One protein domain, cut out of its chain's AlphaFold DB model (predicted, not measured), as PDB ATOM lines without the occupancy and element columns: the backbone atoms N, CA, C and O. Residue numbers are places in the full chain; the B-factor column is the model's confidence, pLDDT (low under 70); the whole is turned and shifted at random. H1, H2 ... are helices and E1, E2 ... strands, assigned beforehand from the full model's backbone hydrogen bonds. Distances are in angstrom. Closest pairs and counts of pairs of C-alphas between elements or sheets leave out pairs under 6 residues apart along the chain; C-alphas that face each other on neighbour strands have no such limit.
ATOM      1  N   ARG A   6     425.758 297.077 271.903       97.56
ATOM      2  CA  ARG A   6     427.110 296.530 271.743       97.56
ATOM      3  C   ARG A   6     428.120 297.623 271.445       97.56
ATOM      4  O   ARG A   6     427.846 298.553 270.691       97.56
ATOM      5  N   VAL A   7     429.319 297.477 271.997       97.69
ATOM      6  CA  VAL A   7     430.457 298.326 271.649       97.69
ATOM      7  C   VAL A   7     431.139 297.751 270.415       97.69
ATOM      8  O   VAL A   7     431.793 296.707 270.472       97.69
ATOM      9  N   GLU A   8     430.995 298.441 269.289       96.75
ATOM     10  CA  GLU A   8     431.684 298.121 268.046       96.75
ATOM     11  C   GLU A   8     433.042 298.808 267.965       96.75
ATOM     12  O   GLU A   8     433.181 299.999 268.246       96.75
ATOM     13  N   ARG A   9     434.047 298.051 267.526       94.56
ATOM     14  CA  ARG A   9     435.425 298.509 267.340       94.56
ATOM     15  C   ARG A   9     435.991 297.917 266.058       94.56
ATOM     16  O   ARG A   9     435.545 296.862 265.612       94.56
ATOM     17  N   GLU A  10     437.006 298.568 265.503       90.25
ATOM     18  CA  GLU A  10     437.739 298.037 264.347       90.25
ATOM     19  C   GLU A  10     438.543 296.777 264.699       90.25
ATOM     20  O   GLU A  10     438.699 295.880 263.873       90.25
ATOM     21  N   SER A  11     439.035 296.690 265.939       91.00
ATOM     22  CA  SER A  11     439.807 295.560 266.456       91.00
ATOM     23  C   SER A  11     439.086 294.847 267.596       91.00
ATOM     24  O   SER A  11     438.373 295.465 268.390       91.00
ATOM     25  N   ALA A  12     439.337 293.542 267.730       90.94
ATOM     26  CA  ALA A  12     438.842 292.757 268.858       90.94
ATOM     27  C   ALA A  12     439.304 293.349 270.202       90.94
ATOM     28  O   ALA A  12     440.448 293.782 270.336       90.94
ATOM     29  N   LEU A  13     438.412 293.352 271.196       94.88
ATOM     30  CA  LEU A  13     438.688 293.860 272.539       94.88
ATOM     31  C   LEU A  13     439.222 292.739 273.433       94.88
ATOM     32  O   LEU A  13     438.467 291.855 273.841       94.88
ATOM     33  N   ALA A  14     440.508 292.796 273.771       95.88
ATOM     34  CA  ALA A  14     441.112 291.862 274.717       95.88
ATOM     35  C   ALA A  14     440.743 292.210 276.171       95.88
ATOM     36  O   ALA A  14     440.628 293.383 276.524       95.88
ATOM     37  N   TYR A  15     440.658 291.210 277.054       96.69
ATOM     38  CA  TYR A  15     440.343 291.436 278.472       96.69
ATOM     39  C   TYR A  15     441.319 292.404 279.156       96.69
ATOM     40  O   TYR A  15     440.914 293.329 279.854       96.69
ATOM     41  N   ALA A  16     442.622 292.237 278.911       97.00
ATOM     42  CA  ALA A  16     443.645 293.112 279.483       97.00
ATOM     43  C   ALA A  16     443.513 294.569 279.004       97.00
ATOM     44  O   ALA A  16     443.838 295.495 279.745       97.00
ATOM     45  N   GLU A  17     443.026 294.775 277.777       96.00
ATOM     46  CA  GLU A  17     442.737 296.106 277.244       96.00
ATOM     47  C   GLU A  17     441.530 296.727 277.954       96.00
ATOM     48  O   GLU A  17     441.628 297.869 278.396       96.00
ATOM     49  N   LEU A  18     440.447 295.961 278.145       97.06
ATOM     50  CA  LEU A  18     439.275 296.391 278.912       97.06
ATOM     51  C   LEU A  18     439.659 296.817 280.337       97.06
ATOM     52  O   LEU A  18     439.340 297.928 280.758       97.06
ATOM     53  N   VAL A  19     440.399 295.969 281.061       97.62
ATOM     54  CA  VAL A  19     440.870 296.277 282.422       97.62
ATOM     55  C   VAL A  19     441.698 297.558 282.423       97.62
ATOM     56  O   VAL A  19     441.455 298.454 283.232       97.62
ATOM     57  N   ARG A  20     442.660 297.683 281.500       97.06
ATOM     58  CA  ARG A  20     443.542 298.853 281.427       97.06
ATOM     59  C   ARG A  20     442.770 300.139 281.138       97.06
ATOM     60  O   ARG A  20     443.065 301.149 281.771       97.06
ATOM     61  N   ALA A  21     441.824 300.106 280.201       96.00
ATOM     62  CA  ALA A  21     441.032 301.273 279.826       96.00
ATOM     63  C   ALA A  21     440.199 301.803 281.002       96.00
ATOM     64  O   ALA A  21     440.042 303.011 281.143       96.00
ATOM     65  N   LEU A  22     439.718 300.912 281.877       96.69
ATOM     66  CA  LEU A  22     438.809 301.278 282.966       96.69
ATOM     67  C   LEU A  22     439.496 301.466 284.331       96.69
ATOM     68  O   LEU A  22     438.923 302.097 285.210       96.69
ATOM     69  N   SER A  23     440.746 301.019 284.508       93.25
ATOM     70  CA  SER A  23     441.475 301.063 285.795       93.25
ATOM     71  C   SER A  23     441.655 302.466 286.407       93.25
ATOM     72  O   SER A  23     441.967 302.579 287.589       93.25
ATOM     73  N   GLY A  24     441.507 303.538 285.621       91.06
ATOM     74  CA  GLY A  24     441.626 304.927 286.086       91.06
ATOM     75  C   GLY A  24     440.321 305.553 286.591       91.06
ATOM     76  O   GLY A  24     440.335 306.703 287.027       91.06
ATOM     77  N   HIS A  25     439.203 304.833 286.516       94.00
ATOM     78  CA  HIS A  25     437.873 305.355 286.808       94.00
ATOM     79  C   HIS A  25     437.396 304.831 288.161       94.00
ATOM     80  O   HIS A  25     437.125 303.647 288.312       94.00
ATOM     81  N   SER A  26     437.295 305.711 289.160       92.44
ATOM     82  CA  SER A  26     436.922 305.331 290.532       92.44
ATOM     83  C   SER A  26     435.505 304.763 290.657       92.44
ATOM     84  O   SER A  26     435.179 304.122 291.652       92.44
ATOM     85  N   ASP A  27     434.659 305.046 289.672       94.31
ATOM     86  CA  ASP A  27     433.265 304.638 289.598       94.31
ATOM     87  C   ASP A  27     433.038 303.391 288.732       94.31
ATOM     88  O   ASP A  27     431.914 302.902 288.680       94.31
ATOM     89  N   LEU A  28     434.078 302.858 288.080       97.12
ATOM     90  CA  LEU A  28     433.997 301.668 287.236       97.12
ATOM     91  C   LEU A  28     434.913 300.563 287.761       97.12
ATOM     92  O   LEU A  28     436.040 300.792 288.187       97.12
ATOM     93  N   GLU A  29     434.434 299.332 287.675       97.12
ATOM     94  CA  GLU A  29     435.163 298.133 288.057       97.12
ATOM     95  C   GLU A  29     435.015 297.085 286.953       97.12
ATOM     96  O   GLU A  29     433.921 296.872 286.430       97.12
ATOM     97  N   VAL A  30     436.113 296.413 286.602       97.62
ATOM     98  CA  VAL A  30     436.078 295.228 285.734       97.62
ATOM     99  C   VAL A  30     436.217 293.994 286.609       97.62
ATOM    100  O   VAL A  30     437.191 293.872 287.352       97.62
ATOM    101  N   ARG A  31     435.258 293.074 286.508       97.25
ATOM    102  CA  ARG A  31     435.257 291.795 287.228       97.25
ATOM    103  C   ARG A  31     435.334 290.630 286.246       97.25
ATOM    104  O   ARG A  31     434.967 290.765 285.082       97.25
ATOM    105  N   GLY A  32     435.780 289.475 286.737       96.44
ATOM    106  CA  GLY A  32     435.877 288.234 285.963       96.44
ATOM    107  C   GLY A  32     437.294 287.911 285.485       96.44
ATOM    108  O   GLY A  32     438.274 288.162 286.192       96.44
ATOM    109  N   SER A  33     437.394 287.289 284.311       95.31
ATOM    110  CA  SER A  33     438.632 286.745 283.746       95.31
ATOM    111  C   SER A  33     438.710 286.914 282.224       95.31
ATOM    112  O   SER A  33     437.823 287.478 281.586       95.31
ATOM    113  N   ALA A  34     439.788 286.399 281.625       93.75
ATOM    114  CA  ALA A  34     440.007 286.440 280.181       93.75
ATOM    115  C   ALA A  34     439.028 285.566 279.368       93.75
ATOM    116  O   ALA A  34     439.019 285.656 278.143       93.75
ATOM    117  N   GLU A  35     438.206 284.747 280.025       94.50
ATOM    118  CA  GLU A  35     437.164 283.923 279.408       94.50
ATOM    119  C   GLU A  35     435.781 284.591 279.452       94.50
ATOM    120  O   GLU A  35     435.003 284.448 278.510       94.50
ATOM    121  N   ALA A  36     435.473 285.311 280.533       95.75
ATOM    122  CA  ALA A  36     434.228 286.049 280.716       95.75
ATOM    123  C   ALA A  36     434.412 287.132 281.785       95.75
ATOM    124  O   ALA A  36     434.974 286.872 282.852       95.75
ATOM    125  N   GLY A  37     433.906 288.331 281.518       97.38
ATOM    126  CA  GLY A  37     434.002 289.463 282.430       97.38
ATOM    127  C   GLY A  37     432.770 290.348 282.409       97.38
ATOM    128  O   GLY A  37     431.868 290.180 281.593       97.38
ATOM    129  N   GLU A  38     432.739 291.309 283.316       98.25
ATOM    130  CA  GLU A  38     431.674 292.298 283.418       98.25
ATOM    131  C   GLU A  38     432.247 293.660 283.807       98.25
ATOM    132  O   GLU A  38     433.277 293.753 284.480       98.25
ATOM    133  N   VAL A  39     431.563 294.716 283.373       98.38
ATOM    134  CA  VAL A  39     431.812 296.086 283.811       98.38
ATOM    135  C   VAL A  39     430.716 296.463 284.793       98.38
ATOM    136  O   VAL A  39     429.525 296.394 284.480       98.38
ATOM    137  N   VAL A  40     431.138 296.872 285.981       98.19
ATOM    138  CA  VAL A  40     430.274 297.287 287.078       98.19
ATOM    139  C   VAL A  40     430.509 298.765 287.343       98.19
ATOM    140  O   VAL A  40     431.640 299.189 287.557       98.19
ATOM    141  N   ALA A  41     429.436 299.545 287.331       97.75
ATOM    142  CA  ALA A  41     429.442 300.946 287.709       97.75
ATOM    143  C   ALA A  41     428.930 301.113 289.143       97.75
ATOM    144  O   ALA A  41     428.005 300.414 289.565       97.75
ATOM    145  N   ARG A  42     429.532 302.023 289.909       95.62
ATOM    146  CA  ARG A  42     429.157 302.280 291.304       95.62
ATOM    147  C   ARG A  42     428.203 303.459 291.415       95.62
ATOM    148  O   ARG A  42     428.465 304.522 290.858       95.62
ATOM    149  N   HIS A  43     427.152 303.296 292.210       93.88
ATOM    150  CA  HIS A  43     426.291 304.391 292.640       93.88
ATOM    151  C   HIS A  43     426.079 304.296 294.152       93.88
ATOM    152  O   HIS A  43     425.481 303.348 294.653       93.88
ATOM    153  N   GLY A  44     426.624 305.261 294.898       90.81
ATOM    154  CA  GLY A  44     426.743 305.126 296.351       90.81
ATOM    155  C   GLY A  44     427.607 303.916 296.722       90.81
ATOM    156  O   GLY A  44     428.714 303.752 296.202       90.81
ATOM    157  N   ASP A  45     427.093 303.064 297.607       90.94
ATOM    158  CA  ASP A  45     427.779 301.840 298.035       90.94
ATOM    159  C   ASP A  45     427.521 300.644 297.100       90.94
ATOM    160  O   ASP A  45     428.283 299.670 297.134       90.94
ATOM    161  N   ASP A  46     426.515 300.743 296.225       93.94
ATOM    162  CA  ASP A  46     426.044 299.658 295.366       93.94
ATOM    163  C   ASP A  46     426.790 299.600 294.024       93.94
ATOM    164  O   ASP A  46     427.222 300.612 293.460       93.94
ATOM    165  N   GLY A  47     426.962 298.378 293.512       95.62
ATOM    166  CA  GLY A  47     427.546 298.106 292.201       95.62
ATOM    167  C   GLY A  47     426.497 297.562 291.241       95.62
ATOM    168  O   GLY A  47     425.865 296.545 291.526       95.62
ATOM    169  N   HIS A  48     426.361 298.200 290.085       96.75
ATOM    170  CA  HIS A  48     425.405 297.848 289.043       96.75
ATOM    171  C   HIS A  48     426.152 297.396 287.798       96.75
ATOM    172  O   HIS A  48     427.033 298.092 287.293       96.75
ATOM    173  N   ARG A  49     425.809 296.217 287.289       97.12
ATOM    174  CA  ARG A  49     426.392 295.720 286.048       97.12
ATOM    175  C   ARG A  49     425.859 296.535 284.874       97.12
ATOM    176  O   ARG A  49     424.657 296.560 284.641       97.12
ATOM    177  N   VAL A  50     426.761 297.160 284.127       97.25
ATOM    178  CA  VAL A  50     426.426 297.986 282.955       97.25
ATOM    179  C   VAL A  50     426.828 297.324 281.641       97.25
ATOM    180  O   VAL A  50     426.261 297.651 280.604       97.25
ATOM    181  N   ALA A  51     427.769 296.373 281.674       97.94
ATOM    182  CA  ALA A  51     428.153 295.593 280.502       97.94
ATOM    183  C   ALA A  51     428.672 294.193 280.865       97.94
ATOM    184  O   ALA A  51     429.228 293.976 281.940       97.94
ATOM    185  N   GLU A  52     428.557 293.270 279.919       98.00
ATOM    186  CA  GLU A  52     429.172 291.948 279.895       98.00
ATOM    187  C   GLU A  52     430.247 291.894 278.799       98.00
ATOM    188  O   GLU A  52     430.105 292.495 277.730       98.00
ATOM    189  N   TRP A  53     431.333 291.165 279.062       98.06
ATOM    190  CA  TRP A  53     432.449 290.955 278.146       98.06
ATOM    191  C   TRP A  53     432.699 289.461 277.914       98.06
ATOM    192  O   TRP A  53     432.903 288.693 278.853       98.06
ATOM    193  N   SER A  54     432.753 289.055 276.646       95.25
ATOM    194  CA  SER A  54     433.092 287.684 276.221       95.25
ATOM    195  C   SER A  54     433.806 287.675 274.860       95.25
ATOM    196  O   SER A  54     433.490 286.909 273.952       95.25
ATOM    197  N   GLY A  55     434.746 288.611 274.683       91.00
ATOM    198  CA  GLY A  55     435.400 288.927 273.401       91.00
ATOM    199  C   GLY A  55     434.707 290.047 272.611       91.00
ATOM    200  O   GLY A  55     435.325 290.687 271.759       91.00
ATOM    201  N   ARG A  56     433.455 290.347 272.960       93.38
ATOM    202  CA  ARG A  56     432.724 291.577 272.631       93.38
ATOM    203  C   ARG A  56     432.165 292.172 273.920       93.38
ATOM    204  O   ARG A  56     431.914 291.415 274.855       93.38
ATOM    205  N   LEU A  57     431.987 293.489 273.965       97.56
ATOM    206  CA  LEU A  57     431.384 294.181 275.104       97.56
ATOM    207  C   LEU A  57     429.960 294.604 274.741       97.56
ATOM    208  O   LEU A  57     429.765 295.246 273.709       97.56
ATOM    209  N   PHE A  58     428.983 294.233 275.558       97.69
ATOM    210  CA  PHE A  58     427.569 294.523 275.324       97.69
ATOM    211  C   PHE A  58     426.836 294.724 276.651       97.69
ATOM    212  O   PHE A  58     427.309 294.279 277.690       97.69
ATOM    213  N   GLY A  59     425.700 295.405 276.637       97.12
ATOM    214  CA  GLY A  59     424.880 295.644 277.818       97.12
ATOM    215  C   GLY A  59     423.410 295.753 277.447       97.12
ATOM    216  O   GLY A  59     423.074 296.020 276.297       97.12
ATOM    217  N   SER A  60     422.536 295.555 278.426       95.56
ATOM    218  CA  SER A  60     421.091 295.717 278.260       95.56
ATOM    219  C   SER A  60     420.626 296.830 279.192       95.56
ATOM    220  O   SER A  60     420.300 296.544 280.344       95.56
ATOM    221  N   PRO A  61     420.696 298.107 278.769       94.19
ATOM    222  CA  PRO A  61     420.363 299.219 279.646       94.19
ATOM    223  C   PRO A  61     418.894 299.168 280.076       94.19
ATOM    224  O   PRO A  61     417.993 299.014 279.258       94.19
ATOM    225  N   GLU A  62     418.667 299.335 281.378       92.81
ATOM    226  CA  GLU A  62     417.326 299.408 281.979       92.81
ATOM    227  C   GLU A  62     416.945 300.842 282.391       92.81
ATOM    228  O   GLU A  62     415.842 301.089 282.880       92.81
ATOM    229  N   SER A  63     417.878 301.786 282.234       94.12
ATOM    230  CA  SER A  63     417.715 303.206 282.543       94.12
ATOM    231  C   SER A  63     418.684 304.077 281.748       94.12
ATOM    232  O   SER A  63     419.703 303.588 281.246       94.12
ATOM    233  N   ASP A  64     418.437 305.390 281.743       95.06
ATOM    234  CA  ASP A  64     419.348 306.380 281.152       95.06
ATOM    235  C   ASP A  64     420.729 306.360 281.821       95.06
ATOM    236  O   ASP A  64     421.742 306.604 281.173       95.06
ATOM    237  N   TRP A  65     420.793 305.998 283.104       96.31
ATOM    238  CA  TRP A  65     422.050 305.830 283.834       96.31
ATOM    239  C   TRP A  65     422.875 304.645 283.311       96.31
ATOM    240  O   TRP A  65     424.084 304.775 283.111       96.31
ATOM    241  N   HIS A  66     422.234 303.502 283.025       96.75
ATOM    242  CA  HIS A  66     422.921 302.366 282.395       96.75
ATOM    243  C   HIS A  66     423.393 302.733 280.985       96.75
ATOM    244  O   HIS A  66     424.533 302.437 280.621       96.75
ATOM    245  N   LEU A  67     422.540 303.416 280.213       96.69
ATOM    246  CA  LEU A  67     422.870 303.889 278.870       96.69
ATOM    247  C   LEU A  67     424.066 304.855 278.890       96.69
ATOM    248  O   LEU A  67     425.010 304.679 278.123       96.69
ATOM    249  N   ALA A  68     424.068 305.822 279.809       97.38
ATOM    250  CA  ALA A  68     425.147 306.788 279.993       97.38
ATOM    251  C   ALA A  68     426.478 306.109 280.339       97.38
ATOM    252  O   ALA A  68     427.510 306.423 279.741       97.38
ATOM    253  N   HIS A  69     426.474 305.141 281.260       97.75
ATOM    254  CA  HIS A  69     427.682 304.379 281.574       97.75
ATOM    255  C   HIS A  69     428.184 303.574 280.379       97.75
ATOM    256  O   HIS A  69     429.386 303.572 280.110       97.75
ATOM    257  N   LEU A  70     427.288 302.917 279.645       97.56
ATOM    258  CA  LEU A  70     427.672 302.115 278.494       97.56
ATOM    259  C   LEU A  70     428.225 302.983 277.349       97.56
ATOM    260  O   LEU A  70     429.227 302.612 276.737       97.56
ATOM    261  N   ALA A  71     427.648 304.166 277.120       97.62
ATOM    262  CA  ALA A  71     428.150 305.144 276.154       97.62
ATOM    263  C   ALA A  71     429.541 305.657 276.544       97.62
ATOM    264  O   ALA A  71     430.464 305.621 275.730       97.62
ATOM    265  N   ARG A  72     429.736 306.024 277.817       97.31
ATOM    266  CA  ARG A  72     431.048 306.430 278.338       97.31
ATOM    267  C   ARG A  72     432.087 305.318 278.193       97.31
ATOM    268  O   ARG A  72     433.223 305.583 277.814       97.31
ATOM    269  N   VAL A  73     431.724 304.069 278.487       97.56
ATOM    270  CA  VAL A  73     432.627 302.921 278.317       97.56
ATOM    271  C   VAL A  73     432.982 302.718 276.842       97.56
ATOM    272  O   VAL A  73     434.146 302.466 276.536       97.56
ATOM    273  N   ALA A  74     432.026 302.871 275.921       97.31
ATOM    274  CA  ALA A  74     432.301 302.813 274.488       97.31
ATOM    275  C   ALA A  74     433.314 303.890 274.057       97.31
ATOM    276  O   ALA A  74     434.293 303.555 273.386       97.31
ATOM    277  N   GLU A  75     433.144 305.139 274.506       95.69
ATOM    278  CA  GLU A  75     434.089 306.231 274.230       95.69
ATOM    279  C   GLU A  75     435.491 305.953 274.786       95.69
ATOM    280  O   GLU A  75     436.483 306.113 274.074       95.69
ATOM    281  N   LEU A  76     435.591 305.470 276.032       96.00
ATOM    282  CA  LEU A  76     436.873 305.121 276.665       96.00
ATOM    283  C   LEU A  76     437.626 304.019 275.907       96.00
ATOM    284  O   LEU A  76     438.856 303.975 275.928       96.00
ATOM    285  N   LEU A  77     436.897 303.137 275.226       95.81
ATOM    286  CA  LEU A  77     437.450 302.056 274.411       95.81
ATOM    287  C   LEU A  77     437.713 302.469 272.952       95.81
ATOM    288  O   LEU A  77     438.167 301.637 272.154       95.81
ATOM    289  N   GLY A  78     437.424 303.725 272.594       94.69
ATOM    290  CA  GLY A  78     437.496 304.226 271.221       94.69
ATOM    291  C   GLY A  78     436.541 303.498 270.273       94.69
ATOM    292  O   GLY A  78     436.865 303.311 269.101       94.69
ATOM    293  N   GLY A  79     435.419 302.999 270.794       94.56
ATOM    294  CA  GLY A  79     434.390 302.287 270.044       94.56
ATOM    295  C   GLY A  79     433.134 303.125 269.816       94.56
ATOM    296  O   GLY A  79     433.024 304.261 270.270       94.56
ATOM    297  N   ARG A  80     432.163 302.534 269.120       96.00
ATOM    298  CA  ARG A  80     430.812 303.085 268.953       96.00
ATOM    299  C   ARG A  80     429.824 302.228 269.715       96.00
ATOM    300  O   ARG A  80     429.922 301.004 269.650       96.00
ATOM    301  N   LEU A  81     428.864 302.851 270.383       97.88
ATOM    302  CA  LEU A  81     427.764 302.120 270.990       97.88
ATOM    303  C   LEU A  81     426.648 301.953 269.959       97.88
ATOM    304  O   LEU A  81     426.159 302.943 269.418       97.88
ATOM    305  N   VAL A  82     426.291 300.710 269.651       97.75
ATOM    306  CA  VAL A  82     425.368 300.379 268.562       97.75
ATOM    307  C   VAL A  82     424.253 299.474 269.064       97.75
ATOM    308  O   VAL A  82     424.521 298.490 269.753       97.75
ATOM    309  N   GLY A  83     423.023 299.802 268.695       96.31
ATOM    310  CA  GLY A  83     421.831 299.017 268.980       96.31
ATOM    311  C   GLY A  83     421.618 297.810 268.087       96.31
ATOM    312  O   GLY A  83     422.301 297.620 267.073       96.31
ATOM    313  N   GLU A  84     420.642 296.988 268.466       93.38
ATOM    314  CA  GLU A  84     420.200 295.832 267.676       93.38
ATOM    315  C   GLU A  84     419.737 296.249 266.273       93.38
ATOM    316  O   GLU A  84     420.089 295.586 265.295       93.38
ATOM    317  N   ASP A  85     419.061 297.398 266.163       92.56
ATOM    318  CA  ASP A  85     418.547 297.939 264.900       92.56
ATOM    319  C   ASP A  85     419.560 298.857 264.185       92.56
ATOM    320  O   ASP A  85     419.254 299.495 263.174       92.56
ATOM    321  N   GLY A  86     420.807 298.892 264.668       93.69
ATOM    322  CA  GLY A  86     421.891 299.681 264.088       93.69
ATOM    323  C   GLY A  86     421.894 301.149 264.509       93.69
ATOM    324  O   GLY A  86     422.633 301.941 263.920       93.69
ATOM    325  N   GLU A  87     421.102 301.528 265.515       95.38
ATOM    326  CA  GLU A  87     421.130 302.889 266.041       95.38
ATOM    327  C   GLU A  87     422.470 303.158 266.715       95.38
ATOM    328  O   GLU A  87     423.005 302.306 267.419       95.38
ATOM    329  N   VAL A  88     423.030 304.341 266.485       96.31
ATOM    330  CA  VAL A  88     424.324 304.715 267.050       96.31
ATOM    331  C   VAL A  88     424.097 305.707 268.173       96.31
ATOM    332  O   VAL A  88     423.479 306.751 267.966       96.31
ATOM    333  N   TYR A  89     424.639 305.369 269.335       97.12
ATOM    334  CA  TYR A  89     424.657 306.209 270.519       97.12
ATOM    335  C   TYR A  89     426.048 306.809 270.678       97.12
ATOM    336  O   TYR A  89     427.064 306.127 270.501       97.12
ATOM    337  N   GLY A  90     426.097 308.087 271.024       95.75
ATOM    338  CA  GLY A  90     427.346 308.810 271.212       95.75
ATOM    339  C   GLY A  90     427.190 309.965 272.183       95.75
ATOM    340  O   GLY A  90     426.079 310.332 272.558       95.75
ATOM    341  N   VAL A  91     428.322 310.528 272.594       96.31
ATOM    342  CA  VAL A  91     428.351 311.750 273.393       96.31
ATOM    343  C   VAL A  91     428.903 312.867 272.521       96.31
ATOM    344  O   VAL A  91     430.027 312.790 272.025       96.31
ATOM    345  N   ARG A  92     428.112 313.918 272.319       94.94
ATOM    346  CA  ARG A  92     428.506 315.105 271.556       94.94
ATOM    347  C   ARG A  92     428.262 316.338 272.401       94.94
ATOM    348  O   ARG A  92     427.192 316.508 272.968       94.94
ATOM    349  N   ASP A  93     429.290 317.171 272.542       95.00
ATOM    350  CA  ASP A  93     429.249 318.369 273.392       95.00
ATOM    351  C   ASP A  93     428.785 318.076 274.840       95.00
ATOM    352  O   ASP A  93     428.136 318.892 275.493       95.00
ATOM    353  N   GLY A  94     429.130 316.886 275.350       96.25
ATOM    354  CA  GLY A  94     428.751 316.410 276.685       96.25
ATOM    355  C   GLY A  94     427.314 315.894 276.804       96.25
ATOM    356  O   GLY A  94     426.900 315.532 277.904       96.25
ATOM    357  N   ILE A  95     426.558 315.843 275.706       97.69
ATOM    358  CA  ILE A  95     425.181 315.350 275.642       97.69
ATOM    359  C   ILE A  95     425.185 313.933 275.078       97.69
ATOM    360  O   ILE A  95     425.796 313.678 274.044       97.69
ATOM    361  N   LEU A  96     424.508 313.016 275.766       97.62
ATOM    362  CA  LEU A  96     424.242 311.676 275.260       97.62
ATOM    363  C   LEU A  96     423.102 311.738 274.243       97.62
ATOM    364  O   LEU A  96     422.016 312.229 274.557       97.62
ATOM    365  N   GLU A  97     423.346 311.216 273.048       97.50
ATOM    366  CA  GLU A  97     422.418 311.298 271.923       97.50
ATOM    367  C   GLU A  97     422.342 309.998 271.106       97.50
ATOM    368  O   GLU A  97     423.271 309.186 271.097       97.50
ATOM    369  N   GLN A  98     421.220 309.832 270.400       95.31
ATOM    370  CA  GLN A  98     420.964 308.817 269.375       95.31
ATOM    371  C   GLN A  98     420.387 309.515 268.139       95.31
ATOM    372  O   GLN A  98     419.202 309.854 268.096       95.31
ATOM    373  N   GLY A  99     421.212 309.727 267.113       90.38
ATOM    374  CA  GLY A  99     420.805 310.537 265.960       90.38
ATOM    375  C   GLY A  99     420.397 311.949 266.398       90.38
ATOM    376  O   GLY A  99     421.190 312.638 267.026       90.38
ATOM    377  N   ASP A 100     419.161 312.355 266.097       90.81
ATOM    378  CA  ASP A 100     418.616 313.667 266.488       90.81
ATOM    379  C   ASP A 100     417.966 313.673 267.891       90.81
ATOM    380  O   ASP A 100     417.387 314.678 268.306       90.81
ATOM    381  N   ILE A 101     417.999 312.547 268.613       94.31
ATOM    382  CA  ILE A 101     417.395 312.409 269.943       94.31
ATOM    383  C   ILE A 101     418.453 312.687 271.007       94.31
ATOM    384  O   ILE A 101     419.430 311.951 271.120       94.31
ATOM    385  N   GLU A 102     418.219 313.705 271.832       96.44
ATOM    386  CA  GLU A 102     419.036 314.012 273.008       96.44
ATOM    387  C   GLU A 102     418.419 313.379 274.265       96.44
ATOM    388  O   GLU A 102     417.250 313.614 274.577       96.44
ATOM    389  N   PHE A 103     419.210 312.605 275.013       94.31
ATOM    390  CA  PHE A 103     418.798 312.033 276.303       94.31
ATOM    391  C   PHE A 103     419.083 312.987 277.467       94.31
ATOM    392  O   PHE A 103     418.351 313.017 278.453       94.31
ATOM    393  N   GLY A 104     420.152 313.778 277.357       96.25
ATOM    394  CA  GLY A 104     420.572 314.730 278.381       96.25
ATOM    395  C   GLY A 104     422.087 314.803 278.517       96.25
ATOM    396  O   GLY A 104     422.832 314.101 277.831       96.25
ATOM    397  N   LYS A 105     422.564 315.666 279.418       97.75
ATOM    398  CA  LYS A 105     423.997 315.760 279.704       97.75
ATOM    399  C   LYS A 105     424.489 314.476 280.353       97.75
ATOM    400  O   LYS A 105     423.913 314.019 281.336       97.75
ATOM    401  N   LEU A 106     425.604 313.951 279.857       96.94
ATOM    402  CA  LEU A 106     426.206 312.725 280.368       96.94
ATOM    403  C   LEU A 106     426.452 312.808 281.883       96.94
ATOM    404  O   LEU A 106     426.125 311.878 282.610       96.94
ATOM    405  N   GLU A 107     426.985 313.930 282.370       95.62
ATOM    406  CA  GLU A 107     427.255 314.145 283.800       95.62
ATOM    407  C   GLU A 107     425.990 314.088 284.669       95.62
ATOM    408  O   GLU A 107     426.005 313.467 285.732       95.62
ATOM    409  N   ASP A 108     424.885 314.662 284.188       96.12
ATOM    410  CA  ASP A 108     423.610 314.682 284.902       96.12
ATOM    411  C   ASP A 108     423.000 313.274 284.946       96.12
ATOM    412  O   ASP A 108     422.529 312.829 285.994       96.12
ATOM    413  N   LEU A 109     423.068 312.541 283.827       95.69
ATOM    414  CA  LEU A 109     422.578 311.165 283.734       95.69
ATOM    415  C   LEU A 109     423.360 310.219 284.651       95.69
ATOM    416  O   LEU A 109     422.756 309.401 285.340       95.69
ATOM    417  N   LEU A 110     424.689 310.351 284.712       95.12
ATOM    418  CA  LEU A 110     425.539 309.562 285.612       95.12
ATOM    419  C   LEU A 110     425.284 309.900 287.092       95.12
ATOM    420  O   LEU A 110     425.359 309.018 287.951       95.12
ATOM    421  N   TYR A 111     424.959 311.159 287.396       93.38
ATOM    422  CA  TYR A 111     424.638 311.606 288.752       93.38
ATOM    423  C   TYR A 111     423.264 311.115 289.238       93.38
ATOM    424  O   TYR A 111     423.122 310.782 290.414       93.38
ATOM    425  N   ALA A 112     422.269 311.030 288.349       91.50
ATOM    426  CA  ALA A 112     420.884 310.685 288.691       91.50
ATOM    427  C   ALA A 112     420.696 309.269 289.277       91.50
ATOM    428  O   ALA A 112     419.701 309.014 289.957       91.50
ATOM    429  N   GLY A 113     421.646 308.361 289.040       90.00
ATOM    430  CA  GLY A 113     421.592 306.981 289.524       90.00
ATOM    431  C   GLY A 113     420.651 306.063 288.726       90.00
ATOM    432  O   GLY A 113     419.937 306.507 287.822       90.00
TER     433      GLY A 113
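Overview. This is residues 6 to 113 of the 119 residues of an uncharacterized protein of Herbidospora solisilvae (UniProt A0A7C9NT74). One antiparallel sheet of nine strands, curled like part of a barrel but left open between its edge strands E2 and E9, wraps round a single helix, H2, which makes the core. Two shorter helices pack on this core helix towards its two ends, H1 at residues 73 to 76 and H3 at residues 64 to 69. The printed part has 108 residues with three named helices and nine named strands, in the order E1 H1 E2 E3 E4 E5 H2 E6 E7 E8 E9 H3 along the chain, and the sheet runs E2 E3 E4 E5 E1 E6 E7 E8 E9. The class is mixed, helices and strands; the whole is compact, with a radius of gyration of the C-alphas of 13.0 A and a rounded outline of 37 by 34 by 22 A.

Arrangement. Across the strongly twisted sheet stand E2, residues 28 to 32; E3, residues 37 to 43; E4, residues 46 to 53; E5, residues 57 to 59; E1, residues 6 to 8; E6, residues 80 to 83; E7, residues 88 to 92; E8, residues 95 to 98; and E9, residues 101 to 105. From edge to edge the strands' lines turn by 106 degrees and the way across the sheet turns by 147 degrees. E2 E3 E4 E5 and E6 E7 E8 E9 are two meanders, each strand the antiparallel neighbour of the one before. In the hairpin E2 and E3, N 29 and O 40 are 2.8 A apart, within hydrogen-bond range; in the hairpin E3 and E4, N 39 and O 51 are also 2.8 A apart. E4 bends by 56 degrees at residue 50, and in the hairpin E4 and E5, N 52 and O 58 are 2.7 A apart, within hydrogen-bond range. E1 is the neighbour of E5, with N 7 and O 57 at 2.8 A, and of E6, with N 8 and O 80 at 2.8 A. E7 is staggered, pairing with E6 over residues 88 to 89, where N 89 and O 81 are 2.9 A apart, and with E8 over residues 89 to 92, where N 92 and O 95 are 2.9 A apart. E8 and E9 form a hairpin with N 98 and O 101 at 2.9 A. The sheet curls round H2, residues 64 to 76; the closest C-alphas of H2 and E4 are those of His 66 and Val 50, 5.6 A apart, and of H2 and E7 those of Ala 71 and Gly 90, 6.2 A apart. E5, H2 and E6 make a split strand-helix-strand unit, two strands running the same way with E1 between them, and its crossover is right-handed. H1, residues 15 to 22, and H3, residues 106 to 112, are on the same face as H2, which gives two layers, helices on one face of a sheet. H1 has a height over the sheet of 8.7 A and runs along the strands, at 9 degrees to E3 on the local plane. H1 and H2 only just touch, with 3 pairs of C-alphas within 8 A, the closest being Ala 21 and Leu 76 at 6.5 A. H2 and H3 touch at a steep tilt of 38 degrees, opposite ways, with the C-alphas of Trp 65 and Leu 109 closest at 5.4 A. H1 and H3 are apart. In H1, H2 and H3 every O i to N i+4 pair is within hydrogen-bond range.

Along the chain. E1 begins at C-alpha 6, (427.110, 296.530, 271.743). E4, the longest strand by residues, measures 20.3 A from first to last C-alpha, and E3 measures 19.7 A. H2 measures 18.1 A, from C-alpha 64 at (419.348, 306.380, 281.152) to C-alpha 76. H3 ends at C-alpha 112, (420.884, 310.685, 288.691).

Size, cuts and confidence. The C-alphas farthest apart are those of Ser 33 and Asp 100, 37.7 A. The printed part, residues 6 to 113, has no cut. The link E1 to H1 is short, the other links are tight, and no link is long. The mean pLDDT of the printed part is 95.6, and no printed residue is under 70.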